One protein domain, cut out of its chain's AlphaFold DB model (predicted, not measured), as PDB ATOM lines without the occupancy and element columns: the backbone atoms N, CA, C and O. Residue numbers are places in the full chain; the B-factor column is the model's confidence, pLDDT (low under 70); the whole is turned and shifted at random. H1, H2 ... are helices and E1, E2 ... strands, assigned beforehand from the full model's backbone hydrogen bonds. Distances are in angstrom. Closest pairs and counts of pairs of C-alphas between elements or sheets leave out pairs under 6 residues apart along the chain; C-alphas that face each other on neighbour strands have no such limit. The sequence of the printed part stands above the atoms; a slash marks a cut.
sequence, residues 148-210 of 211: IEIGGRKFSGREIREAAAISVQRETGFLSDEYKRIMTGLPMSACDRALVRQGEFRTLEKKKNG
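What this domain is: This is residues 148 to 210 of the 211 residues of an uncharacterized protein of Candidatus Uhrbacteria bacterium GW2011_GWA2_53_10 (UniProt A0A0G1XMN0). Look for a short helix, H1, in the middle of a small domain, with H2 crossing it on one side and the helical hairpin of H3 and H4 on another. A small hairpin of two strands, E1 and E2, leads straight into H1, and its strand E1 lies beside H4; between H1 and H2, residues 167 to 176 make a wide loop at one end of the longest axis. The printed part has 63 residues, with two named strands followed by four named helices, in the order E1, E2, H1, H2, H3, H4. The sheet order is E1 - E2, antiparallel, and the class is mostly helix. The whole is compact, with a radius of gyration of the C-alphas of 11.1 A and spans of 31 by 23 by 19 A.

Where its parts are: Find C-alpha 148 at (142.480, 154.063, -4.845), where E1, residues 148 to 150, begins. After two residues, E2 covers residues 153 to 156. H1 follows directly, from C-alpha 157 at (141.974, 151.737, -12.163) to residue 166, 14.2 A long. Beyond the loop, H2 takes residues 177 to 185, 12.0 A, and H3 residues 190 to 198, 12.7 A. H4, residues 201 to 208, runs 10.3 A and ends at C-alpha 208, (135.560, 150.775, 1.472).

How they stand to each other: Start at the hairpin of E1 and E2, whose directions stand at 151 degrees; there N 148 and O 155 are 2.9 A apart and N 155 and O 148 2.8 A, both within hydrogen-bond range. Next, look at H1 and H2, which touch about perpendicular, at 89 degrees; their closest C-alphas are those of Ala 163 and Met 183, 5.3 A apart. H1 also touches H3, opposite ways at a steep tilt of 42 degrees, with C-alphas 164 and 193 closest at 5.3 A. H3 and H4 form a helical hairpin: they touch at a shallow tilt of 18 degrees, opposite ways, with the C-alphas of Leu 195 and Leu 204 closest at 6.3 A. From H4, look across to E1, where the closest C-alphas, those of Ile 148 and Glu 205, are 5.9 A apart. H1 and H4 are only just apart, at 8.1 A, and H2 and H4 are apart. The helix packing is only just mostly crossed, that is, with 1 of 3 touching pairs at a shallow tilt. In H1, H2, H3 and H4 every O i to N i+4 pair is within hydrogen-bond range.

The domain as a whole: The two C-alphas farthest apart are those of Phe 174 and Gly 210, 31.8 A. The printed part has no cut and no long link; the ten residues between H1 and H2 make a short link, and the other links are tight. The mean pLDDT of the printed part is 94.0, and no printed residue is under 70.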
ATOM      1  N   ILE A 148     142.914 153.850  -6.235       97.56
ATOM      2  CA  ILE A 148     142.480 154.063  -4.845       97.56
ATOM      3  C   ILE A 148     143.366 153.299  -3.864       97.56
ATOM      4  O   ILE A 148     144.061 152.354  -4.243       97.56
ATOM      5  N   GLU A 149     143.317 153.677  -2.594       97.12
ATOM      6  CA  GLU A 149     143.973 153.005  -1.483       97.12
ATOM      7  C   GLU A 149     142.942 152.539  -0.445       97.12
ATOM      8  O   GLU A 149     142.220 153.329   0.164       97.12
ATOM      9  N   ILE A 150     142.869 151.226  -0.222       94.31
ATOM     10  CA  ILE A 150     141.942 150.605   0.732       94.31
ATOM     11  C   ILE A 150     142.757 149.835   1.761       94.31
ATOM     12  O   ILE A 150     143.529 148.942   1.408       94.31
ATOM     13  N   GLY A 151     142.613 150.197   3.039       89.88
ATOM     14  CA  GLY A 151     143.342 149.546   4.133       89.88
ATOM     15  C   GLY A 151     144.869 149.542   3.955       89.88
ATOM     16  O   GLY A 151     145.522 148.573   4.332       89.88
ATOM     17  N   GLY A 152     145.437 150.584   3.334       91.62
ATOM     18  CA  GLY A 152     146.878 150.704   3.062       91.62
ATOM     19  C   GLY A 152     147.376 149.969   1.809       91.62
ATOM     20  O   GLY A 152     148.570 150.007   1.506       91.62
ATOM     21  N   ARG A 153     146.491 149.295   1.060       95.25
ATOM     22  CA  ARG A 153     146.814 148.657  -0.222       95.25
ATOM     23  C   ARG A 153     146.302 149.504  -1.381       95.25
ATOM     24  O   ARG A 153     145.137 149.886  -1.409       95.25
ATOM     25  N   LYS A 154     147.170 149.741  -2.366       96.88
ATOM     26  CA  LYS A 154     146.839 150.476  -3.591       96.88
ATOM     27  C   LYS A 154     146.254 149.547  -4.648       96.88
ATOM     28  O   LYS A 154     146.768 148.448  -4.844       96.88
ATOM     29  N   PHE A 155     145.227 150.031  -5.332       97.31
ATOM     30  CA  PHE A 155     144.588 149.397  -6.476       97.31
ATOM     31  C   PHE A 155     144.567 150.379  -7.641       97.31
ATOM     32  O   PHE A 155     144.121 151.521  -7.509       97.31
ATOM     33  N   SER A 156     145.063 149.936  -8.787       96.81
ATOM     34  CA  SER A 156     144.980 150.679 -10.041       96.81
ATOM     35  C   SER A 156     143.551 150.703 -10.589       96.81
ATOM     36  O   SER A 156     142.732 149.839 -10.283       96.81
ATOM     37  N   GLY A 157     143.259 151.661 -11.470       95.44
ATOM     38  CA  GLY A 157     141.974 151.737 -12.163       95.44
ATOM     39  C   GLY A 157     141.626 150.468 -12.942       95.44
ATOM     40  O   GLY A 157     140.459 150.090 -12.973       95.44
ATOM     41  N   ARG A 158     142.628 149.772 -13.496       93.56
ATOM     42  CA  ARG A 158     142.444 148.439 -14.087       93.56
ATOM     43  C   ARG A 158     141.953 147.452 -13.029       93.56
ATOM     44  O   ARG A 158     140.870 146.914 -13.179       93.56
ATOM     45  N   GLU A 159     142.685 147.264 -11.932       95.44
ATOM     46  CA  GLU A 159     142.301 146.300 -10.888       95.44
ATOM     47  C   GLU A 159     140.913 146.575 -10.290       95.44
ATOM     48  O   GLU A 159     140.197 145.636  -9.963       95.44
ATOM     49  N   ILE A 160     140.507 147.844 -10.171       97.12
ATOM     50  CA  ILE A 160     139.165 148.225  -9.698       97.12
ATOM     51  C   ILE A 160     138.076 147.752 -10.672       97.12
ATOM     52  O   ILE A 160     137.053 147.211 -10.244       97.12
ATOM     53  N   ARG A 161     138.297 147.944 -11.976       95.62
ATOM     54  CA  ARG A 161     137.391 147.517 -13.053       95.62
ATOM     55  C   ARG A 161     137.285 146.001 -13.141       95.62
ATOM     56  O   ARG A 161     136.173 145.478 -13.169       95.62
ATOM     57  N   GLU A 162     138.424 145.318 -13.095       94.06
ATOM     58  CA  GLU A 162     138.498 143.855 -13.057       94.06
ATOM     59  C   GLU A 162     137.794 143.308 -11.812       94.06
ATOM     60  O   GLU A 162     136.964 142.416 -11.908       94.06
ATOM     61  N   ALA A 163     138.037 143.877 -10.627       95.75
ATOM     62  CA  ALA A 163     137.358 143.454  -9.403       95.75
ATOM     63  C   ALA A 163     135.829 143.590  -9.507       95.75
ATOM     64  O   ALA A 163     135.092 142.727  -9.021       95.75
ATOM     65  N   ALA A 164     135.336 144.654 -10.149       96.69
ATOM     66  CA  ALA A 164     133.911 144.822 -10.410       96.69
ATOM     67  C   ALA A 164     133.376 143.758 -11.380       96.69
ATOM     68  O   ALA A 164     132.361 143.136 -11.060       96.69
ATOM     69  N   ALA A 165     134.062 143.513 -12.499       94.81
ATOM     70  CA  ALA A 165     133.677 142.515 -13.497       94.81
ATOM     71  C   ALA A 165     133.727 141.078 -12.950       94.81
ATOM     72  O   ALA A 165     132.749 140.341 -13.036       94.81
ATOM     73  N   ILE A 166     134.792 140.707 -12.241       94.38
ATOM     74  CA  ILE A 166     134.922 139.388 -11.605       94.38
ATOM     75  C   ILE A 166     133.810 139.150 -10.580       94.38
ATOM     76  O   ILE A 166     133.302 138.040 -10.454       94.38
ATOM     77  N   SER A 167     133.373 140.189  -9.862       95.62
ATOM     78  CA  SER A 167     132.358 140.035  -8.810       95.62
ATOM     79  C   SER A 167     130.954 139.655  -9.297       95.62
ATOM     80  O   SER A 167     130.078 139.426  -8.459       95.62
ATOM     81  N   VAL A 168     130.702 139.640 -10.613       95.19
ATOM     82  CA  VAL A 168     129.447 139.111 -11.176       95.19
ATOM     83  C   VAL A 168     129.555 137.654 -11.624       95.19
ATOM     84  O   VAL A 168     128.525 137.030 -11.870       95.19
ATOM     85  N   GLN A 169     130.766 137.097 -11.685       93.06
ATOM     86  CA  GLN A 169     130.998 135.726 -12.131       93.06
ATOM     87  C   GLN A 169     130.523 134.718 -11.084       93.06
ATOM     88  O   GLN A 169     130.745 134.888  -9.883       93.06
ATOM     89  N   ARG A 170     129.871 133.649 -11.549       89.44
ATOM     90  CA  ARG A 170     129.421 132.541 -10.691       89.44
ATOM     91  C   ARG A 170     130.509 131.487 -10.554       89.44
ATOM     92  O   ARG A 170     130.777 131.027  -9.449       89.44
ATOM     93  N   GLU A 171     131.170 131.174 -11.664       88.31
ATOM     94  CA  GLU A 171     132.343 130.315 -11.706       88.31
ATOM     95  C   GLU A 171     133.609 131.171 -11.686       88.31
ATOM     96  O   GLU A 171     133.775 132.081 -12.492       88.31
ATOM     97  N   THR A 172     134.513 130.887 -10.750       84.12
ATOM     98  CA  THR A 172     135.797 131.605 -10.613       84.12
ATOM     99  C   THR A 172     136.997 130.661 -10.509       84.12
ATOM    100  O   THR A 172     138.144 131.098 -10.389       84.12
ATOM    101  N   GLY A 173     136.761 129.344 -10.580       82.44
ATOM    102  CA  GLY A 173     137.805 128.321 -10.468       82.44
ATOM    103  C   GLY A 173     138.873 128.431 -11.558       82.44
ATOM    104  O   GLY A 173     140.059 128.244 -11.268       82.44
ATOM    105  N   PHE A 174     138.457 128.822 -12.765       82.88
ATOM    106  CA  PHE A 174     139.304 128.999 -13.948       82.88
ATOM    107  C   PHE A 174     140.123 130.299 -13.943       82.88
ATOM    108  O   PHE A 174     141.020 130.456 -14.766       82.88
ATOM    109  N   LEU A 175     139.856 131.226 -13.013       85.31
ATOM    110  CA  LEU A 175     140.588 132.489 -12.948       85.31
ATOM    111  C   LEU A 175     142.068 132.269 -12.623       85.31
ATOM    112  O   LEU A 175     142.431 131.421 -11.795       85.31
ATOM    113  N   SER A 176     142.913 133.110 -13.216       85.75
ATOM    114  CA  SER A 176     144.338 133.184 -12.902       85.75
ATOM    115  C   SER A 176     144.579 133.605 -11.445       85.75
ATOM    116  O   SER A 176     143.730 134.218 -10.789       85.75
ATOM    117  N   ASP A 177     145.778 133.329 -10.930       88.00
ATOM    118  CA  ASP A 177     146.180 133.761  -9.585       88.00
ATOM    119  C   ASP A 177     146.175 135.289  -9.428       88.00
ATOM    120  O   ASP A 177     145.946 135.818  -8.338       88.00
ATOM    121  N   GLU A 178     146.422 136.032 -10.509       88.56
ATOM    122  CA  GLU A 178     146.263 137.486 -10.526       88.56
ATOM    123  C   GLU A 178     144.811 137.878 -10.238       88.56
ATOM    124  O   GLU A 178     144.556 138.612  -9.281       88.56
ATOM    125  N   TYR A 179     143.859 137.320 -10.984       88.12
ATOM    126  CA  TYR A 179     142.445 137.641 -10.818       88.12
ATOM    127  C   TYR A 179     141.879 137.196  -9.471       88.12
ATOM    128  O   TYR A 179     141.160 137.957  -8.818       88.12
ATOM    129  N   LYS A 180     142.295 136.030  -8.967       89.69
ATOM    130  CA  LYS A 180     141.941 135.577  -7.612       89.69
ATOM    131  C   LYS A 180     142.455 136.539  -6.531       89.69
ATOM    132  O   LYS A 180     141.744 136.813  -5.556       89.69
ATOM    133  N   ARG A 181     143.655 137.113  -6.699       91.69
ATOM    134  CA  ARG A 181     144.216 138.126  -5.779       91.69
ATOM    135  C   ARG A 181     143.508 139.476  -5.865       91.69
ATOM    136  O   ARG A 181     143.391 140.140  -4.831       91.69
ATOM    137  N   ILE A 182     143.059 139.884  -7.053       91.38
ATOM    138  CA  ILE A 182     142.243 141.093  -7.244       91.38
ATOM    139  C   ILE A 182     140.906 140.925  -6.518       91.38
ATOM    140  O   ILE A 182     140.592 141.720  -5.635       91.38
ATOM    141  N   MET A 183     140.184 139.834  -6.796       89.38
ATOM    142  CA  MET A 183     138.886 139.524  -6.184       89.38
ATOM    143  C   MET A 183     138.955 139.481  -4.651       89.38
ATOM    144  O   MET A 183     138.104 140.045  -3.967       89.38
ATOM    145  N   THR A 184     139.992 138.841  -4.104       91.50
ATOM    146  CA  THR A 184     140.177 138.732  -2.648       91.50
ATOM    147  C   THR A 184     140.582 140.067  -2.019       91.50
ATOM    148  O   THR A 184     140.172 140.379  -0.904       91.50
ATOM    149  N   GLY A 185     141.404 140.859  -2.714       92.81
ATOM    150  CA  GLY A 185     141.878 142.150  -2.220       92.81
ATOM    151  C   GLY A 185     140.820 143.249  -2.256       92.81
ATOM    152  O   GLY A 185     140.864 144.156  -1.429       92.81
ATOM    153  N   LEU A 186     139.882 143.162  -3.198       96.00
ATOM    154  CA  LEU A 186     138.866 144.176  -3.436       96.00
ATOM    155  C   LEU A 186     137.498 143.524  -3.704       96.00
ATOM    156  O   LEU A 186     137.007 143.551  -4.831       96.00
ATOM    157  N   PRO A 187     136.850 142.931  -2.685       94.81
ATOM    158  CA  PRO A 187     135.538 142.320  -2.863       94.81
ATOM    159  C   PRO A 187     134.504 143.390  -3.225       94.81
ATOM    160  O   PRO A 187     134.403 144.401  -2.527       94.81
ATOM    161  N   MET A 188     133.709 143.177  -4.275       97.19
ATOM    162  CA  MET A 188     132.736 144.163  -4.764       97.19
ATOM    163  C   MET A 188     131.287 143.718  -4.539       97.19
ATOM    164  O   MET A 188     130.878 142.622  -4.914       97.19
ATOM    165  N   SER A 189     130.480 144.604  -3.955       97.12
ATOM    166  CA  SER A 189     129.019 144.481  -3.900       97.12
ATOM    167  C   SER A 189     128.362 145.090  -5.142       97.12
ATOM    168  O   SER A 189     128.992 145.825  -5.902       97.12
ATOM    169  N   ALA A 190     127.052 144.877  -5.310       97.12
ATOM    170  CA  ALA A 190     126.277 145.532  -6.368       97.12
ATOM    171  C   ALA A 190     126.376 147.069  -6.316       97.12
ATOM    172  O   ALA A 190     126.509 147.716  -7.352       97.12
ATOM    173  N   CYS A 191     126.367 147.657  -5.116       97.38
ATOM    174  CA  CYS A 191     126.530 149.101  -4.952       97.38
ATOM    175  C   CYS A 191     127.948 149.578  -5.294       97.38
ATOM    176  O   CYS A 191     128.102 150.688  -5.781       97.38
ATOM    177  N   ASP A 192     128.981 148.767  -5.041       98.12
ATOM    178  CA  ASP A 192     130.356 149.126  -5.418       98.12
ATOM    179  C   ASP A 192     130.520 149.122  -6.934       98.12
ATOM    180  O   ASP A 192     131.049 150.074  -7.501       98.12
ATOM    181  N   ARG A 193     129.972 148.100  -7.602       97.81
ATOM    182  CA  ARG A 193     129.932 148.048  -9.066       97.81
ATOM    183  C   ARG A 193     129.240 149.266  -9.663       97.81
ATOM    184  O   ARG A 193     129.723 149.798 -10.649       97.81
ATOM    185  N   ALA A 194     128.151 149.747  -9.062       98.00
ATOM    186  CA  ALA A 194     127.473 150.955  -9.539       98.00
ATOM    187  C   ALA A 194     128.397 152.189  -9.544       98.00
ATOM    188  O   ALA A 194     128.386 152.941 -10.515       98.00
ATOM    189  N   LEU A 195     129.240 152.347  -8.518       98.31
ATOM    190  CA  LEU A 195     130.245 153.415  -8.469       98.31
ATOM    191  C   LEU A 195     131.320 153.222  -9.541       98.31
ATOM    192  O   LEU A 195     131.683 154.174 -10.226       98.31
ATOM    193  N   VAL A 196     131.785 151.983  -9.746       97.50
ATOM    194  CA  VAL A 196     132.749 151.672 -10.817       97.50
ATOM    195  C   VAL A 196     132.162 151.978 -12.194       97.50
ATOM    196  O   VAL A 196     132.842 152.570 -13.029       97.50
ATOM    197  N   ARG A 197     130.879 151.663 -12.414       96.69
ATOM    198  CA  ARG A 197     130.173 151.977 -13.661       96.69
ATOM    199  C   ARG A 197     130.119 153.471 -13.956       96.69
ATOM    200  O   ARG A 197     130.207 153.863 -15.111       96.69
ATOM    201  N   GLN A 198     130.021 154.292 -12.916       96.94
ATOM    202  CA  GLN A 198     129.988 155.752 -13.010       96.94
ATOM    203  C   GLN A 198     131.387 156.391 -13.013       96.94
ATOM    204  O   GLN A 198     131.501 157.598 -13.202       96.94
ATOM    205  N   GLY A 199     132.454 155.609 -12.807       96.81
ATOM    206  CA  GLY A 199     133.815 156.131 -12.667       96.81
ATOM    207  C   GLY A 199     134.082 156.843 -11.333       96.81
ATOM    208  O   GLY A 199     135.058 157.584 -11.227       96.81
ATOM    209  N   GLU A 200     133.245 156.639 -10.313       98.19
ATOM    210  CA  GLU A 200     133.346 157.298  -9.002       98.19
ATOM    211  C   GLU A 200     134.264 156.535  -8.034       98.19
ATOM    212  O   GLU A 200     133.848 156.012  -6.990       98.19
ATOM    213  N   PHE A 201     135.546 156.441  -8.373       98.12
ATOM    214  CA  PHE A 201     136.505 155.660  -7.599       98.12
ATOM    215  C   PHE A 201     136.799 156.302  -6.236       98.12
ATOM    216  O   PHE A 201     136.929 155.575  -5.252       98.12
ATOM    217  N   ARG A 202     136.795 157.639  -6.103       98.06
ATOM    218  CA  ARG A 202     136.935 158.278  -4.773       98.06
ATOM    219  C   ARG A 202     135.782 157.943  -3.834       98.06
ATOM    220  O   ARG A 202     135.991 157.773  -2.633       98.06
ATOM    221  N   THR A 203     134.556 157.880  -4.353       98.12
ATOM    222  CA  THR A 203     133.382 157.503  -3.552       98.12
ATOM    223  C   THR A 203     133.512 156.054  -3.087       98.12
ATOM    224  O   THR A 203     133.270 155.753  -1.915       98.12
ATOM    225  N   LEU A 204     133.965 155.166  -3.977       98.06
ATOM    226  CA  LEU A 204     134.241 153.771  -3.648       98.06
ATOM    227  C   LEU A 204     135.316 153.642  -2.557       98.06
ATOM    228  O   LEU A 204     135.116 152.895  -1.601       98.06
ATOM    229  N   GLU A 205     136.420 154.381  -2.667       98.06
ATOM    230  CA  GLU A 205     137.505 154.393  -1.679       98.06
ATOM    231  C   GLU A 205     137.004 154.764  -0.280       98.06
ATOM    232  O   GLU A 205     137.248 154.033   0.683       98.06
ATOM    233  N   LYS A 206     136.261 155.873  -0.165       97.19
ATOM    234  CA  LYS A 206     135.687 156.333   1.110       97.19
ATOM    235  C   LYS A 206     134.817 155.253   1.739       97.19
ATOM    236  O   LYS A 206     135.060 154.851   2.875       97.19
ATOM    237  N   LYS A 207     133.888 154.708   0.951       96.50
ATOM    238  CA  LYS A 207     132.981 153.648   1.390       96.50
ATOM    239  C   LYS A 207     133.740 152.410   1.875       96.50
ATOM    240  O   LYS A 207     133.409 151.848   2.916       96.50
ATOM    241  N   LYS A 208     134.759 151.965   1.133       95.75
ATOM    242  CA  LYS A 208     135.560 150.775   1.472       95.75
ATOM    243  C   LYS A 208     136.424 150.969   2.716       95.75
ATOM    244  O   LYS A 208     136.688 149.994   3.412       95.75
ATOM    245  N   ASN A 209     136.799 152.207   3.021       95.31
ATOM    246  CA  ASN A 209     137.502 152.576   4.249       95.31
ATOM    247  C   ASN A 209     136.556 152.915   5.423       95.31
ATOM    248  O   ASN A 209     137.031 153.307   6.487       95.31
ATOM    249  N   GLY A 210     135.238 152.730   5.270       87.94
ATOM    250  CA  GLY A 210     134.256 152.908   6.347       87.94
ATOM    251  C   GLY A 210     133.806 154.353   6.589       87.94
ATOM    252  O   GLY A 210     133.380 154.662   7.702       87.94
TER     253      GLY A 210